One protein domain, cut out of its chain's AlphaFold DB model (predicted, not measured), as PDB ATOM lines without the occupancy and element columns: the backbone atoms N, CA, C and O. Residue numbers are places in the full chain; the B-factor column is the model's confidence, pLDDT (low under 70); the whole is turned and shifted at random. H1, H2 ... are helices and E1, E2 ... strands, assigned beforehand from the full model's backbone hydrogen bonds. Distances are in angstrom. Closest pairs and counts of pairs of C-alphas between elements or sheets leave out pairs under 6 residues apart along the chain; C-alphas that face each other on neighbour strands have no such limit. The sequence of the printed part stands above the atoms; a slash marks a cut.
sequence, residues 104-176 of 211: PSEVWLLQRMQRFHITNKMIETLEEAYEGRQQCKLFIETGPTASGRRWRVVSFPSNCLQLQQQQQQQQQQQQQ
ATOM      1  N   PRO A 104      14.744 -32.115 -28.793       66.94
ATOM      2  CA  PRO A 104      13.538 -32.170 -27.965       66.94
ATOM      3  C   PRO A 104      13.796 -31.876 -26.476       66.94
ATOM      4  O   PRO A 104      12.958 -31.268 -25.809       66.94
ATOM      5  N   SER A 105      14.973 -32.253 -25.963       51.56
ATOM      6  CA  SER A 105      15.432 -31.917 -24.609       51.56
ATOM      7  C   SER A 105      15.645 -30.418 -24.394       51.56
ATOM      8  O   SER A 105      15.259 -29.898 -23.348       51.56
ATOM      9  N   GLU A 106      16.216 -29.710 -25.370       64.50
ATOM     10  CA  GLU A 106      16.433 -28.260 -25.290       64.50
ATOM     11  C   GLU A 106      15.110 -27.496 -25.365       64.50
ATOM     12  O   GLU A 106      14.885 -26.588 -24.568       64.50
ATOM     13  N   VAL A 107      14.188 -27.903 -26.246       73.44
ATOM     14  CA  VAL A 107      12.843 -27.301 -26.327       73.44
ATOM     15  C   VAL A 107      12.091 -27.471 -25.008       73.44
ATOM     16  O   VAL A 107      11.496 -26.518 -24.501       73.44
ATOM     17  N   TRP A 108      12.147 -28.668 -24.414       77.69
ATOM     18  CA  TRP A 108      11.520 -28.932 -23.122       77.69
ATOM     19  C   TRP A 108      12.126 -28.080 -22.008       77.69
ATOM     20  O   TRP A 108      11.388 -27.520 -21.194       77.69
ATOM     21  N   LEU A 109      13.457 -27.953 -21.982       71.88
ATOM     22  CA  LEU A 109      14.144 -27.108 -21.015       71.88
ATOM     23  C   LEU A 109      13.705 -25.651 -21.180       71.88
ATOM     24  O   LEU A 109      13.230 -25.073 -20.210       71.88
ATOM     25  N   LEU A 110      13.757 -25.094 -22.393       76.56
ATOM     26  CA  LEU A 110      13.353 -23.714 -22.684       76.56
ATOM     27  C   LEU A 110      11.900 -23.433 -22.285       76.56
ATOM     28  O   LEU A 110      11.623 -22.444 -21.605       76.56
ATOM     29  N   GLN A 111      10.976 -24.337 -22.619       79.19
ATOM     30  CA  GLN A 111       9.573 -24.228 -22.214       79.19
ATOM     31  C   GLN A 111       9.429 -24.209 -20.684       79.19
ATOM     32  O   GLN A 111       8.598 -23.491 -20.115       79.19
ATOM     33  N   ARG A 112      10.263 -24.984 -19.990       69.38
ATOM     34  CA  ARG A 112      10.297 -25.040 -18.532       69.38
ATOM     35  C   ARG A 112      10.906 -23.771 -17.938       69.38
ATOM     36  O   ARG A 112      10.342 -23.238 -16.985       69.38
ATOM     37  N   MET A 113      11.977 -23.241 -18.526       67.56
ATOM     38  CA  MET A 113      12.574 -21.964 -18.126       67.56
ATOM     39  C   MET A 113      11.568 -20.815 -18.251       67.56
ATOM     40  O   MET A 113      11.435 -20.008 -17.330       67.56
ATOM     41  N   GLN A 114      10.793 -20.800 -19.342       75.25
ATOM     42  CA  GLN A 114       9.747 -19.808 -19.589       75.25
ATOM     43  C   GLN A 114       8.627 -19.880 -18.543       75.25
ATOM     44  O   GLN A 114       8.162 -18.852 -18.056       75.25
ATOM     45  N   ARG A 115       8.226 -21.092 -18.139       72.88
ATOM     46  CA  ARG A 115       7.181 -21.305 -17.124       72.88
ATOM     47  C   ARG A 115       7.607 -20.881 -15.714       72.88
ATOM     48  O   ARG A 115       6.748 -20.597 -14.882       72.88
ATOM     49  N   PHE A 116       8.905 -20.883 -15.430       65.81
ATOM     50  CA  PHE A 116       9.434 -20.642 -14.089       65.81
ATOM     51  C   PHE A 116      10.086 -19.272 -13.900       65.81
ATOM     52  O   PHE A 116      10.607 -19.023 -12.815       65.81
ATOM     53  N   HIS A 117      10.009 -18.385 -14.901       71.56
ATOM     54  CA  HIS A 117      10.682 -17.081 -14.900       71.56
ATOM     55  C   HIS A 117      12.121 -17.201 -14.398       71.56
ATOM     56  O   HIS A 117      12.532 -16.498 -13.474       71.56
ATOM     57  N   ILE A 118      12.870 -18.146 -14.971       72.56
ATOM     58  CA  ILE A 118      14.278 -18.289 -14.615       72.56
ATOM     59  C   ILE A 118      14.967 -16.978 -14.985       72.56
ATOM     60  O   ILE A 118      14.964 -16.565 -16.141       72.56
ATOM     61  N   THR A 119      15.486 -16.290 -13.973       76.50
ATOM     62  CA  THR A 119      16.186 -15.019 -14.157       76.50
ATOM     63  C   THR A 119      17.629 -15.292 -14.564       76.50
ATOM     64  O   THR A 119      18.187 -16.316 -14.172       76.50
ATOM     65  N   ASN A 120      18.261 -14.363 -15.288       74.62
ATOM     66  CA  ASN A 120      19.689 -14.464 -15.633       74.62
ATOM     67  C   ASN A 120      20.548 -14.742 -14.391       74.62
ATOM     68  O   ASN A 120      21.427 -15.591 -14.422       74.62
ATOM     69  N   LYS A 121      20.174 -14.159 -13.248       74.56
ATOM     70  CA  LYS A 121      20.827 -14.391 -11.960       74.56
ATOM     71  C   LYS A 121      20.786 -15.854 -11.487       74.56
ATOM     72  O   LYS A 121      21.723 -16.314 -10.846       74.56
ATOM     73  N   MET A 122      19.713 -16.598 -11.774       73.38
ATOM     74  CA  MET A 122      19.647 -18.035 -11.460       73.38
ATOM     75  C   MET A 122      20.574 -18.853 -12.357       73.38
ATOM     76  O   MET A 122      21.142 -19.833 -11.885       73.38
ATOM     77  N   ILE A 123      20.705 -18.460 -13.625       76.81
ATOM     78  CA  ILE A 123      21.605 -19.109 -14.582       76.81
ATOM     79  C   ILE A 123      23.050 -18.866 -14.149       76.81
ATOM     80  O   ILE A 123      23.759 -19.836 -13.927       76.81
ATOM     81  N   GLU A 124      23.422 -17.613 -13.875       77.50
ATOM     82  CA  GLU A 124      24.747 -17.239 -13.355       77.50
ATOM     83  C   GLU A 124      25.099 -18.027 -12.083       77.50
ATOM     84  O   GLU A 124      26.189 -18.574 -11.969       77.50
ATOM     85  N   THR A 125      24.148 -18.171 -11.149       76.50
ATOM     86  CA  THR A 125      24.365 -18.957  -9.919       76.50
ATOM     87  C   THR A 125      24.586 -20.446 -10.217       76.50
ATOM     88  O   THR A 125      25.356 -21.109  -9.526       76.50
ATOM     89  N   LEU A 126      23.886 -21.004 -11.210       76.38
ATOM     90  CA  LEU A 126      24.060 -22.402 -11.618       76.38
ATOM     91  C   LEU A 126      25.388 -22.612 -12.350       76.38
ATOM     92  O   LEU A 126      26.032 -23.632 -12.122       76.38
ATOM     93  N   GLU A 127      25.792 -21.666 -13.193       82.19
ATOM     94  CA  GLU A 127      27.068 -21.682 -13.909       82.19
ATOM     95  C   GLU A 127      28.242 -21.580 -12.930       82.19
ATOM     96  O   GLU A 127      29.112 -22.448 -12.947       82.19
ATOM     97  N   GLU A 128      28.208 -20.625 -11.995       79.69
ATOM     98  CA  GLU A 128      29.220 -20.469 -10.939       79.69
ATOM     99  C   GLU A 128      29.340 -21.742 -10.082       79.69
ATOM    100  O   GLU A 128      30.437 -22.227  -9.787       79.69
ATOM    101  N   ALA A 129      28.204 -22.348  -9.726       73.44
ATOM    102  CA  ALA A 129      28.183 -23.595  -8.972       73.44
ATOM    103  C   ALA A 129      28.764 -24.783  -9.769       73.44
ATOM    104  O   ALA A 129      29.412 -25.665  -9.192       73.44
ATOM    105  N   TYR A 130      28.568 -24.798 -11.092       76.06
ATOM    106  CA  TYR A 130      29.076 -25.842 -11.983       76.06
ATOM    107  C   TYR A 130      30.574 -25.693 -12.277       76.06
ATOM    108  O   TYR A 130      31.292 -26.695 -12.309       76.06
ATOM    109  N   GLU A 131      31.078 -24.463 -12.423       80.31
ATOM    110  CA  GLU A 131      32.513 -24.179 -12.572       80.31
ATOM    111  C   GLU A 131      33.319 -24.704 -11.377       80.31
ATOM    112  O   GLU A 131      34.395 -25.281 -11.551       80.31
ATOM    113  N   GLY A 132      32.746 -24.631 -10.171       76.94
ATOM    114  CA  GLY A 132      33.314 -25.225  -8.960       76.94
ATOM    115  C   GLY A 132      33.367 -26.763  -8.946       76.94
ATOM    116  O   GLY A 132      33.789 -27.335  -7.939       76.94
ATOM    117  N   ARG A 133      32.921 -27.447 -10.017       71.69
ATOM    118  CA  ARG A 133      32.736 -28.912 -10.121       71.69
ATOM    119  C   ARG A 133      31.952 -29.516  -8.957       71.69
ATOM    120  O   ARG A 133      32.094 -30.703  -8.651       71.69
ATOM    121  N   GLN A 134      31.135 -28.712  -8.287       67.94
ATOM    122  CA  GLN A 134      30.320 -29.192  -7.188       67.94
ATOM    123  C   GLN A 134      29.058 -29.819  -7.760       67.94
ATOM    124  O   GLN A 134      28.441 -29.304  -8.691       67.94
ATOM    125  N   GLN A 135      28.673 -30.971  -7.217       72.69
ATOM    126  CA  GLN A 135      27.386 -31.547  -7.563       72.69
ATOM    127  C   GLN A 135      26.301 -30.723  -6.877       72.69
ATOM    128  O   GLN A 135      26.137 -30.760  -5.655       72.69
ATOM    129  N   CYS A 136      25.573 -29.960  -7.681       73.88
ATOM    130  CA  CYS A 136      24.521 -29.074  -7.214       73.88
ATOM    131  C   CYS A 136      23.164 -29.606  -7.660       73.88
ATOM    132  O   CYS A 136      22.990 -30.043  -8.799       73.88
ATOM    133  N   LYS A 137      22.179 -29.557  -6.759       78.00
ATOM    134  CA  LYS A 137      20.785 -29.879  -7.074       78.00
ATOM    135  C   LYS A 137      19.933 -28.642  -6.861       78.00
ATOM    136  O   LYS A 137      20.025 -27.965  -5.835       78.00
ATOM    137  N   LEU A 138      19.114 -28.345  -7.861       75.81
ATOM    138  CA  LEU A 138      18.155 -27.256  -7.809       75.81
ATOM    139  C   LEU A 138      16.869 -27.762  -7.149       75.81
ATOM    140  O   LEU A 138      16.203 -28.657  -7.671       75.81
ATOM    141  N   PHE A 139      16.520 -27.177  -6.010       77.88
ATOM    142  CA  PHE A 139      15.292 -27.455  -5.280       77.88
ATOM    143  C   PHE A 139      14.280 -26.329  -5.478       77.88
ATOM    144  O   PHE A 139      14.617 -25.142  -5.447       77.88
ATOM    145  N   ILE A 140      13.018 -26.722  -5.652       78.81
ATOM    146  CA  ILE A 140      11.869 -25.818  -5.666       78.81
ATOM    147  C   ILE A 140      11.124 -26.038  -4.363       78.81
ATOM    148  O   ILE A 140      10.445 -27.049  -4.195       78.81
ATOM    149  N   GLU A 141      11.243 -25.090  -3.446       79.12
ATOM    150  CA  GLU A 141      10.485 -25.098  -2.207       79.12
ATOM    151  C   GLU A 141       9.260 -24.200  -2.335       79.12
ATOM    152  O   GLU A 141       9.319 -23.075  -2.846       79.12
ATOM    153  N   THR A 142       8.135 -24.679  -1.820       81.12
ATOM    154  CA  THR A 142       6.999 -23.812  -1.528       81.12
ATOM    155  C   THR A 142       7.398 -22.936  -0.344       81.12
ATOM    156  O   THR A 142       7.725 -23.433   0.730       81.12
ATOM    157  N   GLY A 143       7.450 -21.628  -0.556       77.62
ATOM    158  CA  GLY A 143       7.752 -20.658   0.483       77.62
ATOM    159  C   GLY A 143       6.657 -20.605   1.557       77.62
ATOM    160  O   GLY A 143       5.573 -21.156   1.378       77.62
ATOM    161  N   PRO A 144       6.916 -19.904   2.676       78.31
ATOM    162  CA  PRO A 144       5.960 -19.773   3.779       78.31
ATOM    163  C   PRO A 144       4.710 -18.968   3.398       78.31
ATOM    164  O   PRO A 144       3.704 -19.008   4.102       78.31
ATOM    165  N   THR A 145       4.763 -18.223   2.294       71.69
ATOM    166  CA  THR A 145       3.618 -17.501   1.747       71.69
ATOM    167  C   THR A 145       2.912 -18.360   0.703       71.69
ATOM    168  O   THR A 145       3.559 -18.998  -0.125       71.69
ATOM    169  N   ALA A 146       1.576 -18.339   0.705       68.94
ATOM    170  CA  ALA A 146       0.721 -19.187  -0.139       68.94
ATOM    171  C   ALA A 146       0.975 -19.073  -1.662       68.94
ATOM    172  O   ALA A 146       0.490 -19.899  -2.431       68.94
ATOM    173  N   SER A 147       1.738 -18.072  -2.103       72.75
ATOM    174  CA  SER A 147       2.080 -17.821  -3.506       72.75
ATOM    175  C   SER A 147       3.586 -17.814  -3.801       72.75
ATOM    176  O   SER A 147       3.975 -17.767  -4.969       72.75
ATOM    177  N   GLY A 148       4.452 -17.865  -2.787       71.50
ATOM    178  CA  GLY A 148       5.894 -17.757  -2.989       71.50
ATOM    179  C   GLY A 148       6.506 -19.106  -3.337       71.50
ATOM    180  O   GLY A 148       6.491 -20.007  -2.510       71.50
ATOM    181  N   ARG A 149       7.102 -19.262  -4.522       76.38
ATOM    182  CA  ARG A 149       8.050 -20.360  -4.780       76.38
ATOM    183  C   ARG A 149       9.455 -19.840  -4.525       76.38
ATOM    184  O   ARG A 149       9.826 -18.797  -5.058       76.38
ATOM    185  N   ARG A 150      10.228 -20.549  -3.708       79.88
ATOM    186  CA  ARG A 150      11.639 -20.255  -3.470       79.88
ATOM    187  C   ARG A 150      12.477 -21.317  -4.162       79.88
ATOM    188  O   ARG A 150      12.314 -22.506  -3.915       79.88
ATOM    189  N   TRP A 151      13.402 -20.869  -4.994       75.88
ATOM    190  CA  TRP A 151      14.424 -21.728  -5.569       75.88
ATOM    191  C   TRP A 151      15.624 -21.750  -4.630       75.88
ATOM    192  O   TRP A 151      16.053 -20.694  -4.159       75.88
ATOM    193  N   ARG A 152      16.151 -22.938  -4.334       77.75
ATOM    194  CA  ARG A 152      17.414 -23.099  -3.607       77.75
ATOM    195  C   ARG A 152      18.336 -23.998  -4.408       77.75
ATOM    196  O   ARG A 152      17.936 -25.083  -4.819       77.75
ATOM    197  N   VAL A 153      19.569 -23.554  -4.611       74.56
ATOM    198  CA  VAL A 153      20.648 -24.424  -5.078       74.56
ATOM    199  C   VAL A 153      21.304 -24.990  -3.829       74.56
ATOM    200  O   VAL A 153      21.757 -24.232  -2.974       74.56
ATOM    201  N   VAL A 154      21.289 -26.311  -3.688       79.75
ATOM    202  CA  VAL A 154      21.971 -26.994  -2.589       79.75
ATOM    203  C   VAL A 154      23.169 -27.713  -3.181       79.75
ATOM    204  O   VAL A 154      23.020 -28.579  -4.049       79.75
ATOM    205  N   SER A 155      24.353 -27.327  -2.724       77.19
ATOM    206  CA  SER A 155      25.595 -28.025  -3.035       77.19
ATOM    207  C   SER A 155      25.762 -29.173  -2.055       77.19
ATOM    208  O   SER A 155      25.672 -28.977  -0.839       77.19
ATOM    209  N   PHE A 156      25.991 -30.376  -2.573       74.56
ATOM    210  CA  PHE A 156      26.321 -31.509  -1.721       74.56
ATOM    211  C   PHE A 156      27.831 -31.555  -1.520       74.56
ATOM    212  O   PHE A 156      28.572 -31.535  -2.507       74.56
ATOM    213  N   PRO A 157      28.318 -31.667  -0.273       74.94
ATOM    214  CA  PRO A 157      29.712 -32.007  -0.067       74.94
ATOM    215  C   PRO A 157      29.965 -33.364  -0.735       74.94
ATOM    216  O   PRO A 157      29.213 -34.315  -0.507       74.94
ATOM    217  N   SER A 158      31.021 -33.460  -1.546       69.19
ATOM    218  CA  SER A 158      31.344 -34.638  -2.370       69.19
ATOM    219  C   SER A 158      31.383 -35.962  -1.587       69.19
ATOM    220  O   SER A 158      31.179 -37.030  -2.157       69.19
ATOM    221  N   ASN A 159      31.560 -35.898  -0.266       70.12
ATOM    222  CA  ASN A 159      31.598 -37.054   0.631       70.12
ATOM    223  C   ASN A 159      30.214 -37.684   0.902       70.12
ATOM    224  O   ASN A 159      30.136 -38.840   1.314       70.12
ATOM    225  N   CYS A 160      29.112 -36.960   0.676       68.00
ATOM    226  CA  CYS A 160      27.766 -37.452   0.993       68.00
ATOM    227  C   CYS A 160      27.312 -38.566   0.032       68.00
ATOM    228  O   CYS A 160      26.672 -39.527   0.452       68.00
ATOM    229  N   LEU A 161      27.719 -38.498  -1.239       65.69
ATOM    230  CA  LEU A 161      27.402 -39.527  -2.234       65.69
ATOM    231  C   LEU A 161      28.163 -40.824  -1.998       65.69
ATOM    232  O   LEU A 161      27.605 -41.897  -2.200       65.69
ATOM    233  N   GLN A 162      29.411 -40.740  -1.532       74.75
ATOM    234  CA  GLN A 162      30.174 -41.934  -1.178       74.75
ATOM    235  C   GLN A 162      29.517 -42.666  -0.003       74.75
ATOM    236  O   GLN A 162      29.379 -43.887  -0.043       74.75
ATOM    237  N   LEU A 163      29.029 -41.921   0.996       77.12
ATOM    238  CA  LEU A 163      28.279 -42.498   2.110       77.12
ATOM    239  C   LEU A 163      26.925 -43.067   1.656       77.12
ATOM    240  O   LEU A 163      26.559 -44.166   2.066       77.12
ATOM    241  N   GLN A 164      26.203 -42.372   0.770       77.69
ATOM    242  CA  GLN A 164      24.932 -42.859   0.221       77.69
ATOM    243  C   GLN A 164      25.122 -44.141  -0.605       77.69
ATOM    244  O   GLN A 164      24.352 -45.090  -0.458       77.69
ATOM    245  N   GLN A 165      26.176 -44.208  -1.421       80.38
ATOM    246  CA  GLN A 165      26.503 -45.392  -2.213       80.38
ATOM    247  C   GLN A 165      26.945 -46.563  -1.319       80.38
ATOM    248  O   GLN A 165      26.531 -47.701  -1.546       80.38
ATOM    249  N   GLN A 166      27.711 -46.292  -0.255       83.12
ATOM    250  CA  GLN A 166      28.093 -47.306   0.730       83.12
ATOM    251  C   GLN A 166      26.874 -47.848   1.497       83.12
ATOM    252  O   GLN A 166      26.755 -49.057   1.701       83.12
ATOM    253  N   GLN A 167      25.925 -46.983   1.867       82.88
ATOM    254  CA  GLN A 167      24.701 -47.394   2.556       82.88
ATOM    255  C   GLN A 167      23.785 -48.238   1.648       82.88
ATOM    256  O   GLN A 167      23.175 -49.204   2.110       82.88
ATOM    257  N   GLN A 168      23.744 -47.940   0.346       82.00
ATOM    258  CA  GLN A 168      22.962 -48.717  -0.618       82.00
ATOM    259  C   GLN A 168      23.529 -50.134  -0.827       82.00
ATOM    260  O   GLN A 168      22.757 -51.089  -0.934       82.00
ATOM    261  N   GLN A 169      24.858 -50.310  -0.799       81.38
ATOM    262  CA  GLN A 169      25.469 -51.648  -0.816       81.38
ATOM    263  C   GLN A 169      25.151 -52.460   0.445       81.38
ATOM    264  O   GLN A 169      24.921 -53.667   0.354       81.38
ATOM    265  N   GLN A 170      25.076 -51.817   1.615       80.00
ATOM    266  CA  GLN A 170      24.750 -52.517   2.861       80.00
ATOM    267  C   GLN A 170      23.303 -53.040   2.883       80.00
ATOM    268  O   GLN A 170      23.053 -54.141   3.377       80.00
ATOM    269  N   GLN A 171      22.352 -52.312   2.284       77.44
ATOM    270  CA  GLN A 171      20.961 -52.774   2.185       77.44
ATOM    271  C   GLN A 171      20.786 -54.001   1.276       77.44
ATOM    272  O   GLN A 171      19.941 -54.850   1.569       77.44
ATOM    273  N   GLN A 172      21.591 -54.149   0.218       73.62
ATOM    274  CA  GLN A 172      21.512 -55.344  -0.632       73.62
ATOM    275  C   GLN A 172      21.971 -56.619   0.086       73.62
ATOM    276  O   GLN A 172      21.421 -57.686  -0.186       73.62
ATOM    277  N   GLN A 173      22.909 -56.536   1.037       70.62
ATOM    278  CA  GLN A 173      23.319 -57.724   1.798       70.62
ATOM    279  C   GLN A 173      22.261 -58.188   2.808       70.62
ATOM    280  O   GLN A 173      22.115 -59.391   3.012       70.62
ATOM    281  N   GLN A 174      21.467 -57.285   3.395       65.25
ATOM    282  CA  GLN A 174      20.412 -57.701   4.331       65.25
ATOM    283  C   GLN A 174      19.201 -58.353   3.649       65.25
ATOM    284  O   GLN A 174      18.579 -59.233   4.247       65.25
ATOM    285  N   GLN A 175      18.884 -58.015   2.393       57.78
ATOM    286  CA  GLN A 175      17.766 -58.673   1.700       57.78
ATOM    287  C   GLN A 175      18.035 -60.147   1.362       57.78
ATOM    288  O   GLN A 175      17.082 -60.918   1.275       57.78
ATOM    289  N   GLN A 176      19.296 -60.588   1.268       57.56
ATOM    290  CA  GLN A 176      19.583 -62.015   1.074       57.56
ATOM    291  C   GLN A 176      19.353 -62.875   2.329       57.56
ATOM    292  O   GLN A 176      19.206 -64.086   2.189       57.56
TER     293      GLN A 176
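This is residues 104 to 176 of the 211 residues of the protein "TBC domain-containing protein, putative" of Eimeria brunetti (UniProt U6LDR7). A two-stranded hairpin, E1 and E2, with the helix H2 near it makes a small body, from which two helical arms stick out: residues 104 to 109 of H1, and residues 162 to 176, of which 162 to 175 belong to H3. The printed part has 73 residues, with three named helices and two named strands in the order H1, H2, E1, E2, H3. The sheet, order E1, E2, is antiparallel, and the class is mixed, helices and strands. The whole is only just extended, close to loose, with a radius of gyration of the C-alphas of 17.1 A and spans of 48 by 33 by 29 A.

E1 is residues 136 to 142 and E2 residues 149 to 155, each 19.2 A long; C-alpha 136 is at (24.521, -29.074, -7.214). H2 is residues 120 to 131, 16.4 A. H1, residues 104 to 115, 16.6 A, begins at C-alpha 104 (13.538, -32.170, -27.965). H3, residues 159 to 175, 25.7 A, ends at C-alpha 175 (17.766, -58.673, 1.700).

E1 and E2 form a hairpin, antiparallel at 155 degrees between directions, with N 139 and O 152 at 2.8 A and N 154 and O 137 at 3.0 A, within hydrogen-bond range. The closest C-alphas of H2 and E1 are those of Ala 129 and Cys 136, 6.8 A apart; those of H2 and E2 are Leu 126 and Val 153, 7.6 A. H1 is apart from H2, E1, E2 and H3. H3 is also apart from H2 and E1. Every O i to N i+4 pair is within hydrogen-bond range in H1 and H2, and 11 of 13 in H3.

The C-alphas farthest apart, those of Asn 120 and Gln 176, are 50.4 A apart. Without the stretches that stand free, the body spans 35 by 24 by 17 A. The printed part has no cut; the link from E1 to E2 is short and the other three are tight. Mean pLDDT of the printed part is 74.2, with 14 residues under 70, among them 104 to 106 and 174 to 176.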